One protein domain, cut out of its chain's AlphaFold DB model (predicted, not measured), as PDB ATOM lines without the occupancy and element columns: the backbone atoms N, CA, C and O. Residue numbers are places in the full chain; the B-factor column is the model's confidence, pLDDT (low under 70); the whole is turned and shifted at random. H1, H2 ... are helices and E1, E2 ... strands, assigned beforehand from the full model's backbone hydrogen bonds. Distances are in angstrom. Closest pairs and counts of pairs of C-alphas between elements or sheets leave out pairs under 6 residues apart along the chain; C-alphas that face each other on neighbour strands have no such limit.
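This is residues 31 to 130 of the 130 residues of an uncharacterized protein of Oryza glaberrima (UniProt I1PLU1). What would one see first? Two antiparallel sheets lie face to face, E1 E2 E3 over part of E4 E5 E6 E7, rolled together like a barrel open along one side: edges E1 and E7 meet, while E3 and E4 stay apart. Residues 31 to 36 run across that open side, and the short helix H1 sits on the way from one sheet to the other. What is it made of? The 100 printed residues hold seven named strands and one named helix, in the order E1 E2 E3 H1 E4 E5 E6 E7, mostly strand, though only 48 residues are in named elements. How large is it? It is compact, with a radius of gyration of the C-alphas of 13.2 A, yet elongated, spanning 41 by 26 by 24 A.

Where do the first strands lie? E1 is residues 46 to 49, 10.8 A long, from C-alpha 46 at (46.839, -37.814, 30.416); E2 is residues 55 to 61, 19.5 A; E3 is residues 70 to 75, 16.4 A. What follows? H1 is residues 80 to 83, 5.4 A, and E4 is residues 89 to 94, 15.2 A, from C-alpha 89 at (45.363, -24.755, 39.735). Which are longest? E5, residues 97 to 105, measures 25.7 A and E6, residues 112 to 120, 25.5 A; E7 is residues 127 to 129, 6.6 A, ending at (48.381, -30.439, 25.510).

How are E1, E2 and E3 joined? They form a meander, each strand the antiparallel neighbour of the one before, with N 48 and O 56 at 2.9 A and N 57 and O 74 at 2.8 A. How are E4 to E7 joined? They form a second meander, only just strongly twisted, its C-alphas up to 4.3 A off the best plane, with N 94 and O 97 at 2.9 A, N 100 and O 117 at 2.8 A, and N 118 and O 129 at 2.8 A. How do the sheets meet? They make a sandwich, two sheets face to face, their strands at 47 degrees; the closest C-alphas of E1 and E7, Ala 46 and Leu 127, are 5.2 A apart. Where is H1? It only grazes the sheet E4 E5 E6 E7, with its closest C-alphas to E5 those of Glu 82 and Pro 105, 7.1 A; it is too short for any O i to N i+4 pair, and its one O i to N i+3 pair is within range.

Which points are farthest apart? The C-alphas of Pro 65 and Glu 109 are 43.1 A apart. Are there cuts or long links? The printed part has no cut, and no link is long. Where is confidence low? The mean pLDDT of the printed part is 74.6, and residues 31 to 42, 62 to 69, 76 to 85, 105 to 111 and 123 are under 70.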
ATOM      1  N   ASP A  31      37.769 -30.175  42.786       69.06
ATOM      2  CA  ASP A  31      38.691 -29.385  43.596       69.06
ATOM      3  C   ASP A  31      39.563 -28.540  42.654       69.06
ATOM      4  O   ASP A  31      40.206 -29.059  41.737       69.06
ATOM      5  N   THR A  32      39.553 -27.223  42.853       61.47
ATOM      6  CA  THR A  32      40.352 -26.279  42.060       61.47
ATOM      7  C   THR A  32      41.827 -26.291  42.455       61.47
ATOM      8  O   THR A  32      42.659 -25.773  41.704       61.47
ATOM      9  N   VAL A  33      42.149 -26.857  43.624       61.62
ATOM     10  CA  VAL A  33      43.521 -27.088  44.074       61.62
ATOM     11  C   VAL A  33      43.990 -28.425  43.524       61.62
ATOM     12  O   VAL A  33      43.401 -29.473  43.785       61.62
ATOM     13  N   VAL A  34      45.071 -28.386  42.754       62.16
ATOM     14  CA  VAL A  34      45.671 -29.590  42.198       62.16
ATOM     15  C   VAL A  34      46.723 -30.112  43.157       62.16
ATOM     16  O   VAL A  34      47.534 -29.358  43.696       62.16
ATOM     17  N   HIS A  35      46.727 -31.421  43.363       64.19
ATOM     18  CA  HIS A  35      47.616 -32.037  44.333       64.19
ATOM     19  C   HIS A  35      48.748 -32.796  43.651       64.19
ATOM     20  O   HIS A  35      48.540 -33.448  42.632       64.19
ATOM     21  N   ALA A  36      49.944 -32.727  44.232       58.91
ATOM     22  CA  ALA A  36      51.110 -33.475  43.779       58.91
ATOM     23  C   ALA A  36      51.226 -34.766  44.597       58.91
ATOM     24  O   ALA A  36      51.888 -34.789  45.633       58.91
ATOM     25  N   ASP A  37      50.522 -35.817  44.174       57.94
ATOM     26  CA  ASP A  37      50.447 -37.083  44.912       57.94
ATOM     27  C   ASP A  37      50.954 -38.266  44.079       57.94
ATOM     28  O   ASP A  37      50.786 -38.312  42.857       57.94
ATOM     29  N   GLY A  38      51.580 -39.238  44.740       49.81
ATOM     30  CA  GLY A  38      52.248 -40.372  44.102       49.81
ATOM     31  C   GLY A  38      51.419 -41.650  44.150       49.81
ATOM     32  O   GLY A  38      51.668 -42.485  45.010       49.81
ATOM     33  N   CYS A  39      50.460 -41.831  43.235       44.28
ATOM     34  CA  CYS A  39      49.860 -43.145  42.956       44.28
ATOM     35  C   CYS A  39      48.961 -43.138  41.708       44.28
ATOM     36  O   CYS A  39      47.986 -42.398  41.688       44.28
ATOM     37  N   GLY A  40      49.221 -44.046  40.757       53.53
ATOM     38  CA  GLY A  40      48.159 -44.754  40.026       53.53
ATOM     39  C   GLY A  40      47.902 -44.366  38.567       53.53
ATOM     40  O   GLY A  40      47.586 -43.225  38.261       53.53
ATOM     41  N   ASN A  41      47.981 -45.370  37.683       54.94
ATOM     42  CA  ASN A  41      47.511 -45.337  36.294       54.94
ATOM     43  C   ASN A  41      45.975 -45.271  36.260       54.94
ATOM     44  O   ASN A  41      45.304 -46.284  36.045       54.94
ATOM     45  N   ASP A  42      45.413 -44.095  36.495       65.12
ATOM     46  CA  ASP A  42      43.970 -43.892  36.414       65.12
ATOM     47  C   ASP A  42      43.535 -43.830  34.943       65.12
ATOM     48  O   ASP A  42      44.272 -43.320  34.096       65.12
ATOM     49  N   ALA A  43      42.321 -44.284  34.619       72.12
ATOM     50  CA  ALA A  43      41.769 -44.175  33.258       72.12
ATOM     51  C   ALA A  43      41.681 -42.716  32.751       72.12
ATOM     52  O   ALA A  43      41.601 -42.477  31.550       72.12
ATOM     53  N   THR A  44      41.709 -41.748  33.670       76.75
ATOM     54  CA  THR A  44      41.695 -40.299  33.426       76.75
ATOM     55  C   THR A  44      43.098 -39.701  33.273       76.75
ATOM     56  O   THR A  44      43.232 -38.484  33.166       76.75
ATOM     57  N   THR A  45      44.148 -40.527  33.276       83.50
ATOM     58  CA  THR A  45      45.534 -40.054  33.211       83.50
ATOM     59  C   THR A  45      45.896 -39.631  31.794       83.50
ATOM     60  O   THR A  45      45.901 -40.453  30.878       83.50
ATOM     61  N   ALA A  46      46.268 -38.368  31.634       84.62
ATOM     62  CA  ALA A  46      46.839 -37.814  30.416       84.62
ATOM     63  C   ALA A  46      48.290 -37.381  30.665       84.62
ATOM     64  O   ALA A  46      48.664 -37.054  31.792       84.62
ATOM     65  N   ARG A  47      49.123 -37.411  29.622       88.19
ATOM     66  CA  ARG A  47      50.570 -37.168  29.706       88.19
ATOM     67  C   ARG A  47      50.994 -36.118  28.691       88.19
ATOM     68  O   ARG A  47      50.483 -36.133  27.576       88.19
ATOM     69  N   ALA A  48      51.943 -35.272  29.066       87.69
ATOM     70  CA  ALA A  48      52.580 -34.291  28.197       87.69
ATOM     71  C   ALA A  48      54.047 -34.084  28.609       87.69
ATOM     72  O   ALA A  48      54.545 -34.710  29.550       87.69
ATOM     73  N   GLU A  49      54.727 -33.186  27.905       87.25
ATOM     74  CA  GLU A  49      56.039 -32.670  28.280       87.25
ATOM     75  C   GLU A  49      55.903 -31.189  28.635       87.25
ATOM     76  O   GLU A  49      55.178 -30.441  27.977       87.25
ATOM     77  N   THR A  50      56.565 -30.778  29.710       83.25
ATOM     78  CA  THR A  50      56.688 -29.376  30.119       83.25
ATOM     79  C   THR A  50      57.616 -28.619  29.172       83.25
ATOM     80  O   THR A  50      58.390 -29.212  28.412       83.25
ATOM     81  N   SER A  51      57.618 -27.288  29.253       82.31
ATOM     82  CA  SER A  51      58.502 -26.455  28.426       82.31
ATOM     83  C   SER A  51      60.005 -26.661  28.691       82.31
ATOM     84  O   SER A  51      60.829 -26.313  27.843       82.31
ATOM     85  N   ASP A  52      60.387 -27.250  29.829       78.00
ATOM     86  CA  ASP A  52      61.763 -27.665  30.142       78.00
ATOM     87  C   ASP A  52      62.066 -29.139  29.813       78.00
ATOM     88  O   ASP A  52      63.149 -29.631  30.141       78.00
ATOM     89  N   GLY A  53      61.152 -29.827  29.121       80.25
ATOM     90  CA  GLY A  53      61.332 -31.197  28.638       80.25
ATOM     91  C   GLY A  53      61.158 -32.267  29.716       80.25
ATOM     92  O   GLY A  53      61.673 -33.377  29.568       80.25
ATOM     93  N   LEU A  54      60.476 -31.950  30.819       80.00
ATOM     94  CA  LEU A  54      60.154 -32.915  31.864       80.00
ATOM     95  C   LEU A  54      58.789 -33.572  31.593       80.00
ATOM     96  O   LEU A  54      57.840 -32.902  31.187       80.00
ATOM     97  N   PRO A  55      58.640 -34.882  31.852       83.50
ATOM     98  CA  PRO A  55      57.349 -35.540  31.719       83.50
ATOM     99  C   PRO A  55      56.381 -35.069  32.807       83.50
ATOM    100  O   PRO A  55      56.696 -35.169  34.004       83.50
ATOM    101  N   VAL A  56      55.186 -34.650  32.386       82.56
ATOM    102  CA  VAL A  56      54.060 -34.286  33.252       82.56
ATOM    103  C   VAL A  56      52.863 -35.201  32.998       82.56
ATOM    104  O   VAL A  56      52.524 -35.519  31.860       82.56
ATOM    105  N   GLU A  57      52.207 -35.631  34.069       86.31
ATOM    106  CA  GLU A  57      50.979 -36.416  34.036       86.31
ATOM    107  C   GLU A  57      49.883 -35.696  34.820       86.31
ATOM    108  O   GLU A  57      50.135 -35.148  35.892       86.31
ATOM    109  N   VAL A  58      48.657 -35.732  34.313       82.06
ATOM    110  CA  VAL A  58      47.473 -35.213  34.998       82.06
ATOM    111  C   VAL A  58      46.449 -36.327  35.088       82.06
ATOM    112  O   VAL A  58      46.091 -36.898  34.061       82.06
ATOM    113  N   SER A  59      45.970 -36.634  36.291       81.50
ATOM    114  CA  SER A  59      44.869 -37.576  36.494       81.50
ATOM    115  C   SER A  59      43.771 -36.986  37.373       81.50
ATOM    116  O   SER A  59      43.997 -36.079  38.176       81.50
ATOM    117  N   PHE A  60      42.556 -37.498  37.194       75.88
ATOM    118  CA  PHE A  60      41.401 -37.145  38.012       75.88
ATOM    119  C   PHE A  60      40.984 -38.346  38.845       75.88
ATOM    120  O   PHE A  60      40.578 -39.372  38.293       75.88
ATOM    121  N   VAL A  61      41.047 -38.192  40.164       74.88
ATOM    122  CA  VAL A  61      40.613 -39.212  41.118       74.88
ATOM    123  C   VAL A  61      39.193 -38.878  41.548       74.88
ATOM    124  O   VAL A  61      38.952 -37.876  42.229       74.88
ATOM    125  N   VAL A  62      38.243 -39.704  41.111       68.12
ATOM    126  CA  VAL A  62      36.841 -39.598  41.522       68.12
ATOM    127  C   VAL A  62      36.742 -40.019  42.986       68.12
ATOM    128  O   VAL A  62      37.195 -41.103  43.347       68.12
ATOM    129  N   ALA A  63      36.166 -39.159  43.821       65.06
ATOM    130  CA  ALA A  63      35.905 -39.455  45.221       65.06
ATOM    131  C   ALA A  63      34.401 -39.659  45.444       65.06
ATOM    132  O   ALA A  63      33.580 -39.017  44.782       65.06
ATOM    133  N   ASP A  64      34.040 -40.549  46.370       59.03
ATOM    134  CA  ASP A  64      32.639 -40.772  46.722       59.03
ATOM    135  C   ASP A  64      32.042 -39.501  47.360       59.03
ATOM    136  O   ASP A  64      32.671 -38.897  48.240       59.03
ATOM    137  N   PRO A  65      30.828 -39.070  46.961       48.38
ATOM    138  CA  PRO A  65      30.169 -37.921  47.572       48.38
ATOM    139  C   PRO A  65      30.106 -38.054  49.106       48.38
ATOM    140  O   PRO A  65      29.795 -39.136  49.608       48.38
ATOM    141  N   PRO A  66      30.359 -36.978  49.878       53.31
ATOM    142  CA  PRO A  66      30.382 -35.568  49.472       53.31
ATOM    143  C   PRO A  66      31.749 -35.048  48.988       53.31
ATOM    144  O   PRO A  66      31.910 -33.837  48.846       53.31
ATOM    145  N   ALA A  67      32.744 -35.914  48.781       54.03
ATOM    146  CA  ALA A  67      34.074 -35.481  48.372       54.03
ATOM    147  C   ALA A  67      34.113 -35.023  46.901       54.03
ATOM    148  O   ALA A  67      33.377 -35.510  46.044       54.03
ATOM    149  N   PHE A  68      34.985 -34.055  46.625       57.94
ATOM    150  CA  PHE A  68      35.203 -33.483  45.299       57.94
ATOM    151  C   PHE A  68      36.083 -34.408  44.453       57.94
ATOM    152  O   PHE A  68      36.974 -35.076  44.980       57.94
ATOM    153  N   THR A  69      35.890 -34.410  43.132       67.75
ATOM    154  CA  THR A  69      36.857 -35.048  42.227       67.75
ATOM    155  C   THR A  69      38.165 -34.259  42.283       67.75
ATOM    156  O   THR A  69      38.172 -33.043  42.078       67.75
ATOM    157  N   ARG A  70      39.269 -34.942  42.588       70.25
ATOM    158  CA  ARG A  70      40.585 -34.320  42.789       70.25
ATOM    159  C   ARG A  70      41.355 -34.333  41.475       70.25
ATOM    160  O   ARG A  70      41.538 -35.398  40.888       70.25
ATOM    161  N   CYS A  71      41.825 -33.170  41.035       73.50
ATOM    162  CA  CYS A  71      42.840 -33.074  39.990       73.50
ATOM    163  C   CYS A  71      44.212 -33.332  40.622       73.50
ATOM    164  O   CYS A  71      44.529 -32.779  41.681       73.50
ATOM    165  N   VAL A  72      45.016 -34.189  40.002       76.69
ATOM    166  CA  VAL A  72      46.352 -34.559  40.473       76.69
ATOM    167  C   VAL A  72      47.343 -34.323  39.339       76.69
ATOM    168  O   VAL A  72      47.193 -34.909  38.272       76.69
ATOM    169  N   VAL A  73      48.352 -33.476  39.562       75.31
ATOM    170  CA  VAL A  73      49.453 -33.226  38.612       75.31
ATOM    171  C   VAL A  73      50.710 -33.893  39.152       75.31
ATOM    172  O   VAL A  73      51.097 -33.678  40.301       75.31
ATOM    173  N   ARG A  74      51.381 -34.677  38.313       76.56
ATOM    174  CA  ARG A  74      52.655 -35.335  38.610       76.56
ATOM    175  C   ARG A  74      53.694 -34.842  37.621       76.56
ATOM    176  O   ARG A  74      53.461 -34.902  36.425       76.56
ATOM    177  N   CYS A  75      54.846 -34.386  38.100       70.94
ATOM    178  CA  CYS A  75      55.966 -34.037  37.231       70.94
ATOM    179  C   CYS A  75      57.208 -34.804  37.658       70.94
ATOM    180  O   CYS A  75      57.648 -34.726  38.809       70.94
ATOM    181  N   SER A  76      57.798 -35.518  36.708       67.00
ATOM    182  CA  SER A  76      59.032 -36.267  36.925       67.00
ATOM    183  C   SER A  76      60.177 -35.268  37.040       67.00
ATOM    184  O   SER A  76      60.601 -34.693  36.046       67.00
ATOM    185  N   GLY A  77      60.654 -35.009  38.257       63.09
ATOM    186  CA  GLY A  77      61.686 -33.994  38.497       63.09
ATOM    187  C   GLY A  77      61.245 -32.828  39.377       63.09
ATOM    188  O   GLY A  77      62.057 -31.942  39.627       63.09
ATOM    189  N   LEU A  78      60.034 -32.849  39.929       65.06
ATOM    190  CA  LEU A  78      59.657 -31.956  41.022       65.06
ATOM    191  C   LEU A  78      59.265 -32.748  42.267       65.06
ATOM    192  O   LEU A  78      58.632 -33.800  42.189       65.06
ATOM    193  N   THR A  79      59.665 -32.246  43.428       66.31
ATOM    194  CA  THR A  79      59.264 -32.798  44.727       66.31
ATOM    195  C   THR A  79      57.921 -32.211  45.163       66.31
ATOM    196  O   THR A  79      57.591 -31.077  44.823       66.31
ATOM    197  N   ALA A  80      57.151 -32.937  45.981       62.88
ATOM    198  CA  ALA A  80      55.892 -32.421  46.535       62.88
ATOM    199  C   ALA A  80      56.073 -31.060  47.247       62.88
ATOM    200  O   ALA A  80      55.215 -30.189  47.156       62.88
ATOM    201  N   GLY A  81      57.231 -30.836  47.883       63.03
ATOM    202  CA  GLY A  81      57.576 -29.565  48.529       63.03
ATOM    203  C   GLY A  81      57.749 -28.379  47.574       63.03
ATOM    204  O   GLY A  81      57.567 -27.235  47.989       63.03
ATOM    205  N   GLU A  82      58.077 -28.627  46.307       67.06
ATOM    206  CA  GLU A  82      58.187 -27.587  45.278       67.06
ATOM    207  C   GLU A  82      56.807 -27.124  44.802       67.06
ATOM    208  O   GLU A  82      56.590 -25.921  44.673       67.06
ATOM    209  N   PHE A  83      55.850 -28.046  44.669       64.19
ATOM    210  CA  PHE A  83      54.457 -27.716  44.357       64.19
ATOM    211  C   PHE A  83      53.726 -27.025  45.512       64.19
ATOM    212  O   PHE A  83      52.846 -26.209  45.275       64.19
ATOM    213  N   LEU A  84      54.084 -27.298  46.772       64.19
ATOM    214  CA  LEU A  84      53.409 -26.686  47.927       64.19
ATOM    215  C   LEU A  84      53.595 -25.165  48.026       64.19
ATOM    216  O   LEU A  84      52.771 -24.499  48.650       64.19
ATOM    217  N   LYS A  85      54.664 -24.606  47.446       69.44
ATOM    218  CA  LYS A  85      54.878 -23.148  47.444       69.44
ATOM    219  C   LYS A  85      53.891 -22.433  46.530       69.44
ATOM    220  O   LYS A  85      53.409 -21.361  46.875       69.44
ATOM    221  N   GLU A  86      53.614 -23.043  45.387       75.00
ATOM    222  CA  GLU A  86      52.805 -22.502  44.303       75.00
ATOM    223  C   GLU A  86      52.056 -23.676  43.648       75.00
ATOM    224  O   GLU A  86      52.532 -24.243  42.660       75.00
ATOM    225  N   PRO A  87      50.916 -24.098  44.232       75.06
ATOM    226  CA  PRO A  87      50.230 -25.301  43.791       75.06
ATOM    227  C   PRO A  87      49.637 -25.108  42.393       75.06
ATOM    228  O   PRO A  87      49.189 -24.002  42.059       75.06
ATOM    229  N   PRO A  88      49.590 -26.172  41.574       81.38
ATOM    230  CA  PRO A  88      48.882 -26.107  40.314       81.38
ATOM    231  C   PRO A  88      47.391 -25.843  40.551       81.38
ATOM    232  O   PRO A  88      46.818 -26.230  41.576       81.38
ATOM    233  N   CYS A  89      46.758 -25.157  39.606       84.19
ATOM    234  CA  CYS A  89      45.363 -24.755  39.735       84.19
ATOM    235  C   CYS A  89      44.622 -24.813  38.403       84.19
ATOM    236  O   CYS A  89      45.188 -24.577  37.335       84.19
ATOM    237  N   ILE A  90      43.328 -25.111  38.474       85.38
ATOM    238  CA  ILE A  90      42.424 -25.005  37.328       85.38
ATOM    239  C   ILE A  90      41.973 -23.545  37.239       85.38
ATOM    240  O   ILE A  90      41.370 -23.027  38.178       85.38
ATOM    241  N   ILE A  91      42.273 -22.879  36.126       89.12
ATOM    242  CA  ILE A  91      41.961 -21.453  35.919       89.12
ATOM    243  C   ILE A  91      40.809 -21.224  34.936       89.12
ATOM    244  O   ILE A  91      40.337 -20.099  34.793       89.12
ATOM    245  N   GLY A  92      40.346 -22.280  34.264       84.75
ATOM    246  CA  GLY A  92      39.215 -22.224  33.348       84.75
ATOM    247  C   GLY A  92      38.659 -23.609  33.044       84.75
ATOM    248  O   GLY A  92      39.377 -24.607  33.117       84.75
ATOM    249  N   ALA A  93      37.376 -23.655  32.701       87.31
ATOM    250  CA  ALA A  93      36.678 -24.859  32.275       87.31
ATOM    251  C   ALA A  93      35.665 -24.498  31.182       87.31
ATOM    252  O   ALA A  93      34.928 -23.523  31.335       87.31
ATOM    253  N   ASP A  94      35.626 -25.282  30.108       83.94
ATOM    254  CA  ASP A  94      34.632 -25.160  29.039       83.94
ATOM    255  C   ASP A  94      34.272 -26.545  28.492       83.94
ATOM    256  O   ASP A  94      35.105 -27.237  27.909       83.94
ATOM    257  N   GLY A  95      33.030 -26.981  28.708       83.81
ATOM    258  CA  GLY A  95      32.555 -28.302  28.298       83.81
ATOM    259  C   GLY A  95      33.458 -29.438  28.792       83.81
ATOM    260  O   GLY A  95      33.481 -29.757  29.978       83.81
ATOM    261  N   ALA A  96      34.182 -30.065  27.862       83.31
ATOM    262  CA  ALA A  96      35.083 -31.182  28.141       83.31
ATOM    263  C   ALA A  96      36.549 -30.756  28.359       83.31
ATOM    264  O   ALA A  96      37.422 -31.612  28.493       83.31
ATOM    265  N   PHE A  97      36.825 -29.451  28.364       84.75
ATOM    266  CA  PHE A  97      38.162 -28.879  28.437       84.75
ATOM    267  C   PHE A  97      38.407 -28.203  29.783       84.75
ATOM    268  O   PHE A  97      37.544 -27.497  30.309       84.75
ATOM    269  N   LEU A  98      39.612 -28.379  30.316       89.19
ATOM    270  CA  LEU A  98      40.099 -27.697  31.509       89.19
ATOM    271  C   LEU A  98      41.415 -27.003  31.182       89.19
ATOM    272  O   LEU A  98      42.306 -27.614  30.597       89.19
ATOM    273  N   LEU A  99      41.541 -25.746  31.598       89.31
ATOM    274  CA  LEU A  99      42.788 -24.996  31.529       89.31
ATOM    275  C   LEU A  99      43.480 -25.070  32.888       89.31
ATOM    276  O   LEU A  99      42.986 -24.533  33.885       89.31
ATOM    277  N   ILE A 100      44.620 -25.745  32.920       89.50
ATOM    278  CA  ILE A 100      45.396 -26.024  34.122       89.50
ATOM    279  C   ILE A 100      46.663 -25.186  34.069       89.50
ATOM    280  O   ILE A 100      47.438 -25.272  33.125       89.50
ATOM    281  N   ARG A 101      46.900 -24.386  35.099       88.69
ATOM    282  CA  ARG A 101      48.136 -23.631  35.254       88.69
ATOM    283  C   ARG A 101      49.067 -24.377  36.196       88.69
ATOM    284  O   ARG A 101      48.677 -24.700  37.320       88.69
ATOM    285  N   VAL A 102      50.308 -24.583  35.772       85.12
ATOM    286  CA  VAL A 102      51.349 -25.208  36.593       85.12
ATOM    287  C   VAL A 102      52.560 -24.283  36.643       85.12
ATOM    288  O   VAL A 102      53.014 -23.780  35.616       85.12
ATOM    289  N   ILE A 103      53.066 -24.021  37.850       83.38
ATOM    290  CA  ILE A 103      54.309 -23.272  38.041       83.38
ATOM    291  C   ILE A 103      55.425 -24.258  38.356       83.38
ATOM    292  O   ILE A 103      55.338 -25.025  39.314       83.38
ATOM    293  N   PHE A 104      56.495 -24.194  37.573       78.31
ATOM    294  CA  PHE A 104      57.673 -25.027  37.744       78.31
ATOM    295  C   PHE A 104      58.847 -24.177  38.245       78.31
ATOM    296  O   PHE A 104      59.198 -23.169  37.614       78.31
ATOM    297  N   PRO A 105      59.495 -24.548  39.361       69.62
ATOM    298  CA  PRO A 105      60.730 -23.903  39.778       69.62
ATOM    299  C   PRO A 105      61.902 -24.345  38.889       69.62
ATOM    300  O   PRO A 105      62.195 -25.533  38.759       69.62
ATOM    301  N   ARG A 106      62.659 -23.392  38.330       67.56
ATOM    302  CA  ARG A 106      63.957 -23.692  37.707       67.56
ATOM    303  C   ARG A 106      64.985 -23.996  38.783       67.56
ATOM    304  O   ARG A 106      65.420 -23.102  39.513       67.56
ATOM    305  N   ARG A 107      65.470 -25.239  38.774       63.69
ATOM    306  CA  ARG A 107      66.521 -25.743  39.675       63.69
ATOM    307  C   ARG A 107      67.823 -24.925  39.645       63.69
ATOM    308  O   ARG A 107      68.526 -24.888  40.647       63.69
ATOM    309  N   LEU A 108      68.135 -24.258  38.528       61.31
ATOM    310  CA  LEU A 108      69.409 -23.549  38.324       61.31
ATOM    311  C   LEU A 108      69.384 -22.038  38.612       61.31
ATOM    312  O   LEU A 108      70.431 -21.480  38.923       61.31
ATOM    313  N   GLU A 109      68.235 -21.357  38.533       61.69
ATOM    314  CA  GLU A 109      68.218 -19.879  38.446       61.69
ATOM    315  C   GLU A 109      67.327 -19.166  39.476       61.69
ATOM    316  O   GLU A 109      67.175 -17.948  39.396       61.69
ATOM    317  N   ARG A 110      66.703 -19.878  40.433       64.25
ATOM    318  CA  ARG A 110      65.657 -19.310  41.325       64.25
ATOM    319  C   ARG A 110      64.543 -18.563  40.563       64.25
ATOM    320  O   ARG A 110      63.887 -17.684  41.115       64.25
ATOM    321  N   ARG A 111      64.341 -18.894  39.289       68.81
ATOM    322  CA  ARG A 111      63.247 -18.389  38.457       68.81
ATOM    323  C   ARG A 111      62.173 -19.459  38.371       68.81
ATOM    324  O   ARG A 111      62.504 -20.635  38.325       68.81
ATOM    325  N   CYS A 112      60.914 -19.057  38.305       73.44
ATOM    326  CA  CYS A 112      59.820 -19.963  37.985       73.44
ATOM    327  C   CYS A 112      59.401 -19.741  36.530       73.44
ATOM    328  O   CYS A 112      59.452 -18.609  36.044       73.44
ATOM    329  N   PHE A 113      58.981 -20.796  35.841       80.44
ATOM    330  CA  PHE A 113      58.237 -20.671  34.589       80.44
ATOM    331  C   PHE A 113      56.821 -21.200  34.796       80.44
ATOM    332  O   PHE A 113      56.564 -22.003  35.692       80.44
ATOM    333  N   THR A 114      55.880 -20.645  34.040       86.94
ATOM    334  CA  THR A 114      54.467 -21.010  34.108       86.94
ATOM    335  C   THR A 114      54.092 -21.638  32.782       86.94
ATOM    336  O   THR A 114      54.184 -20.960  31.762       86.94
ATOM    337  N   ASP A 115      53.627 -22.878  32.837       89.62
ATOM    338  CA  ASP A 115      53.018 -23.553  31.701       89.62
ATOM    339  C   ASP A 115      51.501 -23.616  31.913       89.62
ATOM    340  O   ASP A 115      50.996 -23.661  33.047       89.62
ATOM    341  N   PHE A 116      50.774 -23.606  30.804       90.88
ATOM    342  CA  PHE A 116      49.328 -23.742  30.774       90.88
ATOM    343  C   PHE A 116      49.009 -24.993  29.983       90.88
ATOM    344  O   PHE A 116      49.405 -25.089  28.838       90.88
ATOM    345  N   PHE A 117      48.295 -25.932  30.582       90.00
ATOM    346  CA  PHE A 117      47.910 -27.163  29.920       90.00
ATOM    347  C   PHE A 117      46.415 -27.179  29.661       90.00
ATOM    348  O   PHE A 117      45.617 -26.824  30.533       90.00
ATOM    349  N   VAL A 118      46.034 -27.650  28.482       90.19
ATOM    350  CA  VAL A 118      44.647 -27.958  28.153       90.19
ATOM    351  C   VAL A 118      44.441 -29.453  28.345       90.19
ATOM    352  O   VAL A 118      44.994 -30.275  27.616       90.19
ATOM    353  N   TYR A 119      43.635 -29.812  29.340       88.75
ATOM    354  CA  TYR A 119      43.164 -31.180  29.526       88.75
ATOM    355  C   TYR A 119      41.830 -31.356  28.811       88.75
ATOM    356  O   TYR A 119      40.885 -30.605  29.060       88.75
ATOM    357  N   ARG A 120      41.733 -32.377  27.962       86.75
ATOM    358  CA  ARG A 120      40.501 -32.760  27.277       86.75
ATOM    359  C   ARG A 120      39.983 -34.090  27.814       86.75
ATOM    360  O   ARG A 120      40.592 -35.140  27.614       86.75
ATOM    361  N   SER A 121      38.796 -34.032  28.406       80.62
ATOM    362  CA  SER A 121      37.948 -35.185  28.695       80.62
ATOM    363  C   SER A 121      37.109 -35.553  27.464       80.62
ATOM    364  O   SER A 121      36.756 -34.694  26.656       80.62
ATOM    365  N   GLY A 122      36.770 -36.826  27.281       72.19
ATOM    366  CA  GLY A 122      35.908 -37.253  26.177       72.19
ATOM    367  C   GLY A 122      35.887 -38.767  25.976       72.19
ATOM    368  O   GLY A 122      36.654 -39.478  26.621       72.19
ATOM    369  N   PRO A 123      35.011 -39.282  25.092       64.31
ATOM    370  CA  PRO A 123      34.997 -40.698  24.749       64.31
ATOM    371  C   PRO A 123      36.325 -41.085  24.084       64.31
ATOM    372  O   PRO A 123      36.593 -40.698  22.947       64.31
ATOM    373  N   GLY A 124      37.158 -41.831  24.811       71.69
ATOM    374  CA  GLY A 124      38.494 -42.239  24.377       71.69
ATOM    375  C   GLY A 124      39.552 -42.005  25.454       71.69
ATOM    376  O   GLY A 124      39.238 -41.857  26.632       71.69
ATOM    377  N   THR A 125      40.818 -42.003  25.039       76.81
ATOM    378  CA  THR A 125      41.948 -41.674  25.913       76.81
ATOM    379  C   THR A 125      41.954 -40.167  26.190       76.81
ATOM    380  O   THR A 125      41.859 -39.390  25.234       76.81
ATOM    381  N   PRO A 126      42.055 -39.734  27.458       84.12
ATOM    382  CA  PRO A 126      42.179 -38.319  27.785       84.12
ATOM    383  C   PRO A 126      43.474 -37.748  27.195       84.12
ATOM    384  O   PRO A 126      44.487 -38.445  27.093       84.12
ATOM    385  N   LEU A 127      43.436 -36.479  26.797       86.62
ATOM    386  CA  LEU A 127      44.565 -35.797  26.166       86.62
ATOM    387  C   LEU A 127      44.986 -34.591  27.001       86.62
ATOM    388  O   LEU A 127      44.140 -33.894  27.564       86.62
ATOM    389  N   LEU A 128      46.292 -34.360  27.058       89.44
ATOM    390  CA  LEU A 128      46.898 -33.203  27.695       89.44
ATOM    391  C   LEU A 128      47.817 -32.537  26.678       89.44
ATOM    392  O   LEU A 128      48.699 -33.193  26.126       89.44
ATOM    393  N   GLU A 129      47.593 -31.254  26.436       88.75
ATOM    394  CA  GLU A 129      48.381 -30.439  25.510       88.75
ATOM    395  C   GLU A 129      48.953 -29.235  26.264       88.75
ATOM    396  O   GLU A 129      48.293 -28.717  27.168       88.75
ATOM    397  N   LEU A 130      50.182 -28.841  25.921       86.69
ATOM    398  CA  LEU A 130      50.862 -27.636  26.411       86.69
ATOM    399  C   LEU A 130      50.473 -26.410  25.568       86.69
ATOM    400  O   LEU A 130      50.311 -26.582  24.338       86.69
TER     401      LEU A 130